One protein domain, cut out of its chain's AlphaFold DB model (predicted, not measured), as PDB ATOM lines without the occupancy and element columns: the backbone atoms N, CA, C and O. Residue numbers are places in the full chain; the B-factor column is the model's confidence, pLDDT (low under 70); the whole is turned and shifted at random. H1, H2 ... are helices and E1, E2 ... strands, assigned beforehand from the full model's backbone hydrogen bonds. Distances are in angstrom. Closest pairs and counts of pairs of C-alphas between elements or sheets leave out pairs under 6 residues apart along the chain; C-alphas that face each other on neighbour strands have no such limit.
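Overview. This is residues 61 to 139 of the 158 residues of an uncharacterized protein of Roseburia sp. 831b (UniProt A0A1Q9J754). A four-stranded antiparallel sheet, strongly twisted and curled like part of a barrel, has one helix, H1, packed along its long E1-E2 hairpin. The tip of that hairpin, residues 71 to 76, sticks out at one end, while E3 and E4 extend the sheet at the other. The 79 printed residues hold E1, E2, E3, E4 and H1 in that chain order; the sheet runs E1 - E2 - E3 - E4, a meander, each strand the antiparallel neighbour of the one before. The class is mixed; the whole is only just compact, close to loose, with a radius of gyration of the C-alphas of 13.5 A and spans of 42 by 26 by 24 A.

Arrangement. E2, residues 76 to 91, bends by 91 degrees at residue 87. It forms a hairpin with E1, residues 61 to 71, with N 64 and O 82 2.8 A apart, and another with E3, residues 97 to 103, with N 87 and O 100 2.8 A apart. E3 and E4, residues 110 to 114, form a third hairpin, with N 101 and O 111 2.8 A apart. E1 and E4 are apart. H1, residues 126 to 138, is on the sheet at a height of 9.6 A, over E1 and E2, along the strands at 22 degrees to E1 on the local plane. Its closest C-alphas to E1 are those of Arg 126 and Trp 63, 5.8 A. In H1 each O i to N i+4 pair is within hydrogen-bond range.

Along the chain. E1 begins at C-alpha 61 (49.935, -7.602, 16.760) and spans 29.0 A; E2 spans 34.7 A, E3 19.6 A and E4 13.8 A. H1 spans 18.3 A and ends at C-alpha 138 (24.567, 0.038, 14.804).

Size, cuts and confidence. The two C-alphas farthest apart, of Lys 73 and Arg 95, are 43.1 A apart. The printed part has no cut. The link E4 to H1 is long, and its residues 122 to 123 pair antiparallel with residues 63 to 64 of E1. Residues 138 to 139 have pLDDT under 70.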
ATOM      1  N   THR A  61      50.918  -8.088  17.725       95.81
ATOM      2  CA  THR A  61      49.935  -7.602  16.760       95.81
ATOM      3  C   THR A  61      48.667  -7.188  17.496       95.81
ATOM      4  O   THR A  61      48.140  -7.935  18.314       95.81
ATOM      5  N   VAL A  62      48.166  -5.999  17.182       95.69
ATOM      6  CA  VAL A  62      46.918  -5.442  17.707       95.69
ATOM      7  C   VAL A  62      46.069  -4.887  16.569       95.69
ATOM      8  O   VAL A  62      46.577  -4.483  15.521       95.69
ATOM      9  N   TRP A  63      44.764  -4.816  16.790       95.50
ATOM     10  CA  TRP A  63      43.782  -4.338  15.825       95.50
ATOM     11  C   TRP A  63      43.209  -3.005  16.277       95.50
ATOM     12  O   TRP A  63      42.604  -2.898  17.341       95.50
ATOM     13  N   GLN A  64      43.409  -1.965  15.474       93.62
ATOM     14  CA  GLN A  64      42.998  -0.605  15.804       93.62
ATOM     15  C   GLN A  64      41.815  -0.173  14.954       93.62
ATOM     16  O   GLN A  64      41.856  -0.261  13.726       93.62
ATOM     17  N   ILE A  65      40.789   0.369  15.600       91.81
ATOM     18  CA  ILE A  65      39.675   1.012  14.918       91.81
ATOM     19  C   ILE A  65      40.032   2.480  14.714       91.81
ATOM     20  O   ILE A  65      40.095   3.264  15.661       91.81
ATOM     21  N   MET A  66      40.259   2.863  13.462       88.12
ATOM     22  CA  MET A  66      40.612   4.230  13.084       88.12
ATOM     23  C   MET A  66      39.628   4.786  12.062       88.12
ATOM     24  O   MET A  66      38.911   4.053  11.383       88.12
ATOM     25  N   ILE A  67      39.606   6.111  11.928       85.75
ATOM     26  CA  ILE A  67      38.816   6.774  10.891       85.75
ATOM     27  C   ILE A  67      39.461   6.485   9.530       85.75
ATOM     28  O   ILE A  67      40.576   6.918   9.251       85.75
ATOM     29  N   SER A  68      38.728   5.777   8.675       83.50
ATOM     30  CA  SER A  68      39.109   5.455   7.297       83.50
ATOM     31  C   SER A  68      38.796   6.607   6.335       83.50
ATOM     32  O   SER A  68      39.507   6.845   5.357       83.50
ATOM     33  N   GLY A  69      37.752   7.384   6.632       82.94
ATOM     34  CA  GLY A  69      37.355   8.523   5.816       82.94
ATOM     35  C   GLY A  69      36.047   9.151   6.275       82.94
ATOM     36  O   GLY A  69      35.580   8.929   7.390       82.94
ATOM     37  N   MET A  70      35.440   9.948   5.399       80.44
ATOM     38  CA  MET A  70      34.147  10.574   5.659       80.44
ATOM     39  C   MET A  70      33.257  10.471   4.425       80.44
ATOM     40  O   MET A  70      33.639  10.886   3.328       80.44
ATOM     41  N   ASN A  71      32.040   9.966   4.610       78.75
ATOM     42  CA  ASN A  71      31.018  10.017   3.581       78.75
ATOM     43  C   ASN A  71      30.506  11.461   3.474       78.75
ATOM     44  O   ASN A  71      29.764  11.934   4.333       78.75
ATOM     45  N   ARG A  72      30.912  12.173   2.416       76.06
ATOM     46  CA  ARG A  72      30.544  13.584   2.197       76.06
ATOM     47  C   ARG A  72      29.042  13.801   2.002       76.06
ATOM     48  O   ARG A  72      28.556  14.867   2.362       76.06
ATOM     49  N   LYS A  73      28.317  12.817   1.456       79.31
ATOM     50  CA  LYS A  73      26.868  12.928   1.222       79.31
ATOM     51  C   LYS A  73      26.091  12.856   2.535       79.31
ATOM     52  O   LYS A  73      25.206  13.667   2.769       79.31
ATOM     53  N   GLU A  74      26.469  11.928   3.410       77.44
ATOM     54  CA  GLU A  74      25.785  11.704   4.692       77.44
ATOM     55  C   GLU A  74      26.439  12.423   5.881       77.44
ATOM     56  O   GLU A  74      25.930  12.345   6.995       77.44
ATOM     57  N   LYS A  75      27.573  13.106   5.665       78.19
ATOM     58  CA  LYS A  75      28.418  13.710   6.714       78.19
ATOM     59  C   LYS A  75      28.742  12.737   7.862       78.19
ATOM     60  O   LYS A  75      28.848  13.146   9.016       78.19
ATOM     61  N   LYS A  76      28.906  11.448   7.548       80.06
ATOM     62  CA  LYS A  76      29.249  10.395   8.517       80.06
ATOM     63  C   LYS A  76      30.717  10.013   8.411       80.06
ATOM     64  O   LYS A  76      31.244   9.878   7.305       80.06
ATOM     65  N   LEU A  77      31.358   9.821   9.560       82.75
ATOM     66  CA  LEU A  77      32.685   9.219   9.642       82.75
ATOM     67  C   LEU A  77      32.593   7.732   9.295       82.75
ATOM     68  O   LEU A  77      31.662   7.052   9.719       82.75
ATOM     69  N   LEU A  78      33.554   7.260   8.508       84.38
ATOM     70  CA  LEU A  78      33.749   5.850   8.203       84.38
ATOM     71  C   LEU A  78      34.921   5.351   9.033       84.38
ATOM     72  O   LEU A  78      35.975   5.990   9.062       84.38
ATOM     73  N   TYR A  79      34.737   4.207   9.675       88.75
ATOM     74  CA  TYR A  79      35.758   3.564  10.486       88.75
ATOM     75  C   TYR A  79      36.253   2.306   9.780       88.75
ATOM     76  O   TYR A  79      35.518   1.663   9.038       88.75
ATOM     77  N   GLY A  80      37.527   1.998   9.976       90.19
ATOM     78  CA  GLY A  80      38.164   0.790   9.477       90.19
ATOM     79  C   GLY A  80      38.997   0.153  10.576       90.19
ATOM     80  O   GLY A  80      39.439   0.835  11.502       90.19
ATOM     81  N   ILE A  81      39.196  -1.154  10.456       93.44
ATOM     82  CA  ILE A  81      40.087  -1.918  11.324       93.44
ATOM     83  C   ILE A  81      41.437  -2.030  10.629       93.44
ATOM     84  O   ILE A  81      41.513  -2.411   9.461       93.44
ATOM     85  N   TYR A  82      42.488  -1.688  11.359       93.88
ATOM     86  CA  TYR A  82      43.859  -1.692  10.880       93.88
ATOM     87  C   TYR A  82      44.700  -2.593  11.768       93.88
ATOM     88  O   TYR A  82      44.702  -2.448  12.990       93.88
ATOM     89  N   GLU A  83      45.430  -3.505  11.140       95.62
ATOM     90  CA  GLU A  83      46.469  -4.267  11.816       95.62
ATOM     91  C   GLU A  83      47.613  -3.329  12.192       95.62
ATOM     92  O   GLU A  83      48.032  -2.495  11.382       95.62
ATOM     93  N   ALA A  84      48.137  -3.470  13.398       94.75
ATOM     94  CA  ALA A  84      49.275  -2.707  13.857       94.75
ATOM     95  C   ALA A  84      50.170  -3.532  14.768       94.75
ATOM     96  O   ALA A  84      49.720  -4.448  15.444       94.75
ATOM     97  N   THR A  85      51.436  -3.148  14.825       95.88
ATOM     98  CA  THR A  85      52.434  -3.783  15.682       95.88
ATOM     99  C   THR A  85      52.783  -2.848  16.833       95.88
ATOM    100  O   THR A  85      53.019  -1.655  16.611       95.88
ATOM    101  N   VAL A  86      52.835  -3.366  18.061       95.62
ATOM    102  CA  VAL A  86      53.303  -2.620  19.237       95.62
ATOM    103  C   VAL A  86      54.809  -2.410  19.133       95.62
ATOM    104  O   VAL A  86      55.576  -3.367  19.070       95.62
ATOM    105  N   THR A  87      55.258  -1.160  19.145       95.50
ATOM    106  CA  THR A  87      56.686  -0.826  19.027       95.50
ATOM    107  C   THR A  87      57.318  -0.399  20.339       95.50
ATOM    108  O   THR A  87      58.526  -0.522  20.498       95.50
ATOM    109  N   GLU A  88      56.532   0.137  21.270       93.25
ATOM    110  CA  GLU A  88      57.043   0.662  22.535       93.25
ATOM    111  C   GLU A  88      55.932   0.658  23.588       93.25
ATOM    112  O   GLU A  88      54.785   0.991  23.285       93.25
ATOM    113  N   VAL A  89      56.296   0.350  24.831       91.12
ATOM    114  CA  VAL A  89      55.477   0.627  26.012       91.12
ATOM    115  C   VAL A  89      56.265   1.597  26.884       91.12
ATOM    116  O   VAL A  89      57.412   1.329  27.232       91.12
ATOM    117  N   SER A  90      55.674   2.745  27.196       90.94
ATOM    118  CA  SER A  90      56.337   3.838  27.916       90.94
ATOM    119  C   SER A  90      55.432   4.388  29.014       90.94
ATOM    120  O   SER A  90      54.237   4.110  29.028       90.94
ATOM    121  N   VAL A  91      55.992   5.170  29.932       90.25
ATOM    122  CA  VAL A  91      55.239   5.840  30.999       90.25
ATOM    123  C   VAL A  91      55.352   7.350  30.805       90.25
ATOM    124  O   VAL A  91      56.437   7.852  30.513       90.25
ATOM    125  N   ASP A  92      54.239   8.072  30.926       88.56
ATOM    126  CA  ASP A  92      54.233   9.535  30.843       88.56
ATOM    127  C   ASP A  92      54.578  10.211  32.185       88.56
ATOM    128  O   ASP A  92      54.775   9.564  33.216       88.56
ATOM    129  N   PHE A  93      54.636  11.546  32.189       87.81
ATOM    130  CA  PHE A  93      54.935  12.327  33.396       87.81
ATOM    131  C   PHE A  93      53.906  12.127  34.527       87.81
ATOM    132  O   PHE A  93      54.233  12.277  35.702       87.81
ATOM    133  N   TYR A  94      52.675  11.754  34.182       88.12
ATOM    134  CA  TYR A  94      51.580  11.501  35.116       88.12
ATOM    135  C   TYR A  94      51.477  10.027  35.526       88.12
ATOM    136  O   TYR A  94      50.505   9.643  36.172       88.12
ATOM    137  N   ARG A  95      52.485   9.205  35.196       84.25
ATOM    138  CA  ARG A  95      52.525   7.759  35.463       84.25
ATOM    139  C   ARG A  95      51.460   6.948  34.718       84.25
ATOM    140  O   ARG A  95      51.162   5.824  35.115       84.25
ATOM    141  N   ASN A  96      50.922   7.468  33.616       88.44
ATOM    142  CA  ASN A  96      50.067   6.691  32.727       88.44
ATOM    143  C   ASN A  96      50.919   5.817  31.810       88.44
ATOM    144  O   ASN A  96      51.903   6.278  31.226       88.44
ATOM    145  N   LEU A  97      50.500   4.567  31.626       90.50
ATOM    146  CA  LEU A  97      51.089   3.680  30.631       90.50
ATOM    147  C   LEU A  97      50.602   4.053  29.237       90.50
ATOM    148  O   LEU A  97      49.399   4.135  28.981       90.50
ATOM    149  N   LEU A  98      51.560   4.237  28.340       91.88
ATOM    150  CA  LEU A  98      51.362   4.543  26.939       91.88
ATOM    151  C   LEU A  98      51.868   3.393  26.076       91.88
ATOM    152  O   LEU A  98      52.933   2.832  26.334       91.88
ATOM    153  N   ILE A  99      51.141   3.114  25.004       93.50
ATOM    154  CA  ILE A  99      51.489   2.118  24.001       93.50
ATOM    155  C   ILE A  99      51.665   2.844  22.673       93.50
ATOM    156  O   ILE A  99      50.759   3.535  22.198       93.50
ATOM    157  N   SER A 100      52.848   2.691  22.084       93.75
ATOM    158  CA  SER A 100      53.148   3.149  20.732       93.75
ATOM    159  C   SER A 100      52.974   1.983  19.765       93.75
ATOM    160  O   SER A 100      53.482   0.885  19.996       93.75
ATOM    161  N   THR A 101      52.277   2.223  18.663       94.25
ATOM    162  CA  THR A 101      51.965   1.228  17.637       94.25
ATOM    163  C   THR A 101      52.226   1.791  16.248       94.25
ATOM    164  O   THR A 101      52.187   3.006  16.039       94.25
ATOM    165  N   ILE A 102      52.485   0.910  15.286       94.38
ATOM    166  CA  ILE A 102      52.613   1.269  13.871       94.38
ATOM    167  C   ILE A 102      51.688   0.376  13.064       94.38
ATOM    168  O   ILE A 102      51.756  -0.842  13.202       94.38
ATOM    169  N   THR A 103      50.831   0.966  12.230       92.88
ATOM    170  CA  THR A 103      49.961   0.189  11.342       92.88
ATOM    171  C   THR A 103      50.778  -0.562  10.290       92.88
ATOM    172  O   THR A 103      51.767  -0.052   9.765       92.88
ATOM    173  N   ASN A 104      50.357  -1.781   9.963       90.00
ATOM    174  CA  ASN A 104      51.010  -2.626   8.960       90.00
ATOM    175  C   ASN A 104      50.533  -2.306   7.528       90.00
ATOM    176  O   ASN A 104      50.985  -2.921   6.564       90.00
ATOM    177  N   ASP A 105      49.634  -1.329   7.371       86.25
ATOM    178  CA  ASP A 105      49.164  -0.855   6.073       86.25
ATOM    179  C   ASP A 105      50.224  -0.014   5.337       86.25
ATOM    180  O   ASP A 105      51.280   0.343   5.865       86.25
ATOM    181  N   THR A 106      49.941   0.336   4.082       74.44
ATOM    182  CA  THR A 106      50.873   1.093   3.225       74.44
ATOM    183  C   THR A 106      51.266   2.452   3.798       74.44
ATOM    184  O   THR A 106      52.327   2.974   3.455       74.44
ATOM    185  N   LYS A 107      50.434   3.028   4.671       78.56
ATOM    186  CA  LYS A 107      50.666   4.340   5.278       78.56
ATOM    187  C   LYS A 107      51.595   4.281   6.489       78.56
ATOM    188  O   LYS A 107      52.200   5.305   6.799       78.56
ATOM    189  N   LYS A 108      51.728   3.120   7.148       86.19
ATOM    190  CA  LYS A 108      52.558   2.924   8.351       86.19
ATOM    191  C   LYS A 108      52.388   4.043   9.382       86.19
ATOM    192  O   LYS A 108      53.354   4.651   9.851       86.19
ATOM    193  N   CYS A 109      51.137   4.342   9.708       85.38
ATOM    194  CA  CYS A 109      50.769   5.370  10.666       85.38
ATOM    195  C   CYS A 109      51.278   4.992  12.058       85.38
ATOM    196  O   CYS A 109      50.968   3.917  12.571       85.38
ATOM    197  N   LYS A 110      52.033   5.897  12.685       90.62
ATOM    198  CA  LYS A 110      52.428   5.759  14.088       90.62
ATOM    199  C   LYS A 110      51.333   6.324  14.979       90.62
ATOM    200  O   LYS A 110      50.901   7.456  14.768       90.62
ATOM    201  N   ASN A 111      50.929   5.567  15.989       88.38
ATOM    202  CA  ASN A 111      49.958   5.996  16.984       88.38
ATOM    203  C   ASN A 111      50.535   5.802  18.390       88.38
ATOM    204  O   ASN A 111      51.240   4.825  18.631       88.38
ATOM    205  N   LYS A 112      50.253   6.725  19.310       91.88
ATOM    206  CA  LYS A 112      50.674   6.636  20.713       91.88
ATOM    207  C   LYS A 112      49.498   7.014  21.596       91.88
ATOM    208  O   LYS A 112      49.037   8.152  21.554       91.88
ATOM    209  N   VAL A 113      49.013   6.052  22.369       90.38
ATOM    210  CA  VAL A 113      47.803   6.197  23.188       90.38
ATOM    211  C   VAL A 113      48.014   5.612  24.573       90.38
ATOM    212  O   VAL A 113      48.943   4.839  24.793       90.38
ATOM    213  N   THR A 114      47.150   5.975  25.514       90.75
ATOM    214  CA  THR A 114      47.111   5.337  26.828       90.75
ATOM    215  C   THR A 114      46.650   3.889  26.713       90.75
ATOM    216  O   THR A 114      45.858   3.535  25.840       90.75
ATOM    217  N   ILE A 115      47.098   3.050  27.642       88.94
ATOM    218  CA  ILE A 115      46.704   1.640  27.736       88.94
ATOM    219  C   ILE A 115      45.186   1.442  27.863       88.94
ATOM    220  O   ILE A 115      44.665   0.414  27.449       88.94
ATOM    221  N   SER A 116      44.466   2.454  28.363       88.19
ATOM    222  CA  SER A 116      43.001   2.480  28.433       88.19
ATOM    223  C   SER A 116      42.316   2.423  27.065       88.19
ATOM    224  O   SER A 116      41.129   2.143  27.000       88.19
ATOM    225  N   ALA A 117      43.039   2.697  25.974       90.38
ATOM    226  CA  ALA A 117      42.514   2.538  24.624       90.38
ATOM    227  C   ALA A 117      42.316   1.059  24.241       90.38
ATOM    228  O   ALA A 117      41.545   0.778  23.317       90.38
ATOM    229  N   ILE A 118      42.986   0.126  24.935       90.81
ATOM    230  CA  ILE A 118      42.768  -1.315  24.771       90.81
ATOM    231  C   ILE A 118      41.372  -1.677  25.292       90.81
ATOM    232  O   ILE A 118      41.004  -1.318  26.406       90.81
ATOM    233  N   GLY A 119      40.588  -2.373  24.471       90.00
ATOM    234  CA  GLY A 119      39.180  -2.699  24.707       90.00
ATOM    235  C   GLY A 119      38.196  -1.603  24.271       90.00
ATOM    236  O   GLY A 119      36.996  -1.865  24.163       90.00
ATOM    237  N   GLU A 120      38.672  -0.386  23.981       90.75
ATOM    238  CA  GLU A 120      37.836   0.707  23.465       90.75
ATOM    239  C   GLU A 120      38.007   0.901  21.955       90.75
ATOM    240  O   GLU A 120      37.034   0.872  21.201       90.75
ATOM    241  N   THR A 121      39.251   1.119  21.525       91.00
ATOM    242  CA  THR A 121      39.618   1.419  20.129       91.00
ATOM    243  C   THR A 121      40.790   0.578  19.625       91.00
ATOM    244  O   THR A 121      41.003   0.512  18.417       91.00
ATOM    245  N   ILE A 122      41.519  -0.084  20.524       93.19
ATOM    246  CA  ILE A 122      42.568  -1.062  20.228       93.19
ATOM    247  C   ILE A 122      42.144  -2.405  20.816       93.19
ATOM    248  O   ILE A 122      41.653  -2.452  21.936       93.19
ATOM    249  N   PHE A 123      42.349  -3.494  20.090       95.44
ATOM    250  CA  PHE A 123      41.974  -4.840  20.516       95.44
ATOM    251  C   PHE A 123      43.131  -5.801  20.270       95.44
ATOM    252  O   PHE A 123      43.908  -5.607  19.333       95.44
ATOM    253  N   LEU A 124      43.263  -6.811  21.128       93.88
ATOM    254  CA  LEU A 124      44.271  -7.861  20.952       93.88
ATOM    255  C   LEU A 124      43.812  -8.862  19.885       93.88
ATOM    256  O   LEU A 124      44.619  -9.312  19.077       93.88
ATOM    257  N   ASP A 125      42.499  -9.090  19.807       94.25
ATOM    258  CA  ASP A 125      41.870  -9.977  18.838       94.25
ATOM    259  C   ASP A 125      41.098  -9.202  17.768       94.25
ATOM    260  O   ASP A 125      40.492  -8.148  18.009       94.25
ATOM    261  N   ARG A 126      41.110  -9.733  16.545       94.50
ATOM    262  CA  ARG A 126      40.454  -9.087  15.405       94.50
ATOM    263  C   ARG A 126      38.939  -9.154  15.531       94.50
ATOM    264  O   ARG A 126      38.243  -8.193  15.212       94.50
ATOM    265  N   GLU A 127      38.434 -10.287  15.995       94.81
ATOM    266  CA  GLU A 127      37.017 -10.573  16.169       94.81
ATOM    267  C   GLU A 127      36.381  -9.597  17.164       94.81
ATOM    268  O   GLU A 127      35.278  -9.100  16.926       94.81
ATOM    269  N   GLU A 128      37.098  -9.256  18.239       94.12
ATOM    270  CA  GLU A 128      36.666  -8.241  19.203       94.12
ATOM    271  C   GLU A 128      36.583  -6.851  18.560       94.12
ATOM    272  O   GLU A 128      35.585  -6.145  18.740       94.12
ATOM    273  N   ALA A 129      37.577  -6.480  17.743       93.38
ATOM    274  CA  ALA A 129      37.550  -5.223  16.996       93.38
ATOM    275  C   ALA A 129      36.371  -5.167  16.011       93.38
ATOM    276  O   ALA A 129      35.678  -4.151  15.922       93.38
ATOM    277  N   GLU A 130      36.105  -6.256  15.285       92.94
ATOM    278  CA  GLU A 130      34.984  -6.358  14.346       92.94
ATOM    279  C   GLU A 130      33.629  -6.290  15.059       92.94
ATOM    280  O   GLU A 130      32.715  -5.602  14.591       92.94
ATOM    281  N   ALA A 131      33.492  -6.951  16.209       93.75
ATOM    282  CA  ALA A 131      32.296  -6.867  17.040       93.75
ATOM    283  C   ALA A 131      32.068  -5.433  17.542       93.75
ATOM    284  O   ALA A 131      30.951  -4.914  17.441       93.75
ATOM    285  N   LYS A 132      33.128  -4.757  18.006       92.31
ATOM    286  CA  LYS A 132      33.043  -3.363  18.453       92.31
ATOM    287  C   LYS A 132      32.690  -2.415  17.314       92.31
ATOM    288  O   LYS A 132      31.854  -1.530  17.495       92.31
ATOM    289  N   LEU A 133      33.283  -2.595  16.136       90.50
ATOM    290  CA  LEU A 133      32.972  -1.782  14.963       90.50
ATOM    291  C   LEU A 133      31.491  -1.908  14.583       90.50
ATOM    292  O   LEU A 133      30.817  -0.891  14.432       90.50
ATOM    293  N   LYS A 134      30.950  -3.133  14.541       88.56
ATOM    294  CA  LYS A 134      29.519  -3.372  14.285       88.56
ATOM    295  C   LYS A 134      28.623  -2.730  15.346       88.56
ATOM    296  O   LYS A 134      27.590  -2.149  15.013       88.56
ATOM    297  N   GLU A 135      29.013  -2.792  16.621       86.94
ATOM    298  CA  GLU A 135      28.307  -2.107  17.713       86.94
ATOM    299  C   GLU A 135      28.267  -0.583  17.487       86.94
ATOM    300  O   GLU A 135      27.228   0.051  17.692       86.94
ATOM    301  N   MET A 136      29.384   0.005  17.047       79.56
ATOM    302  CA  MET A 136      29.497   1.439  16.761       79.56
ATOM    303  C   MET A 136      28.707   1.861  15.520       79.56
ATOM    304  O   MET A 136      28.087   2.921  15.529       79.56
ATOM    305  N   GLU A 137      28.668   1.035  14.476       75.31
ATOM    306  CA  GLU A 137      27.875   1.291  13.268       75.31
ATOM    307  C   GLU A 137      26.366   1.156  13.525       75.31
ATOM    308  O   GLU A 137      25.573   1.945  13.006       75.31
ATOM    309  N   GLY A 138      25.961   0.211  14.382       63.38
ATOM    310  CA  GLY A 138      24.567   0.038  14.804       63.38
ATOM    311  C   GLY A 138      24.066   1.149  15.734       63.38
ATOM    312  O   GLY A 138      22.881   1.493  15.730       63.38
ATOM    313  N   LYS A 139      24.960   1.769  16.511       57.41
ATOM    314  CA  LYS A 139      24.655   2.912  17.379       57.41
ATOM    315  C   LYS A 139      24.971   4.215  16.649       57.41
ATOM    316  O   LYS A 139      26.033   4.785  16.858       57.41
TER     317      LYS A 139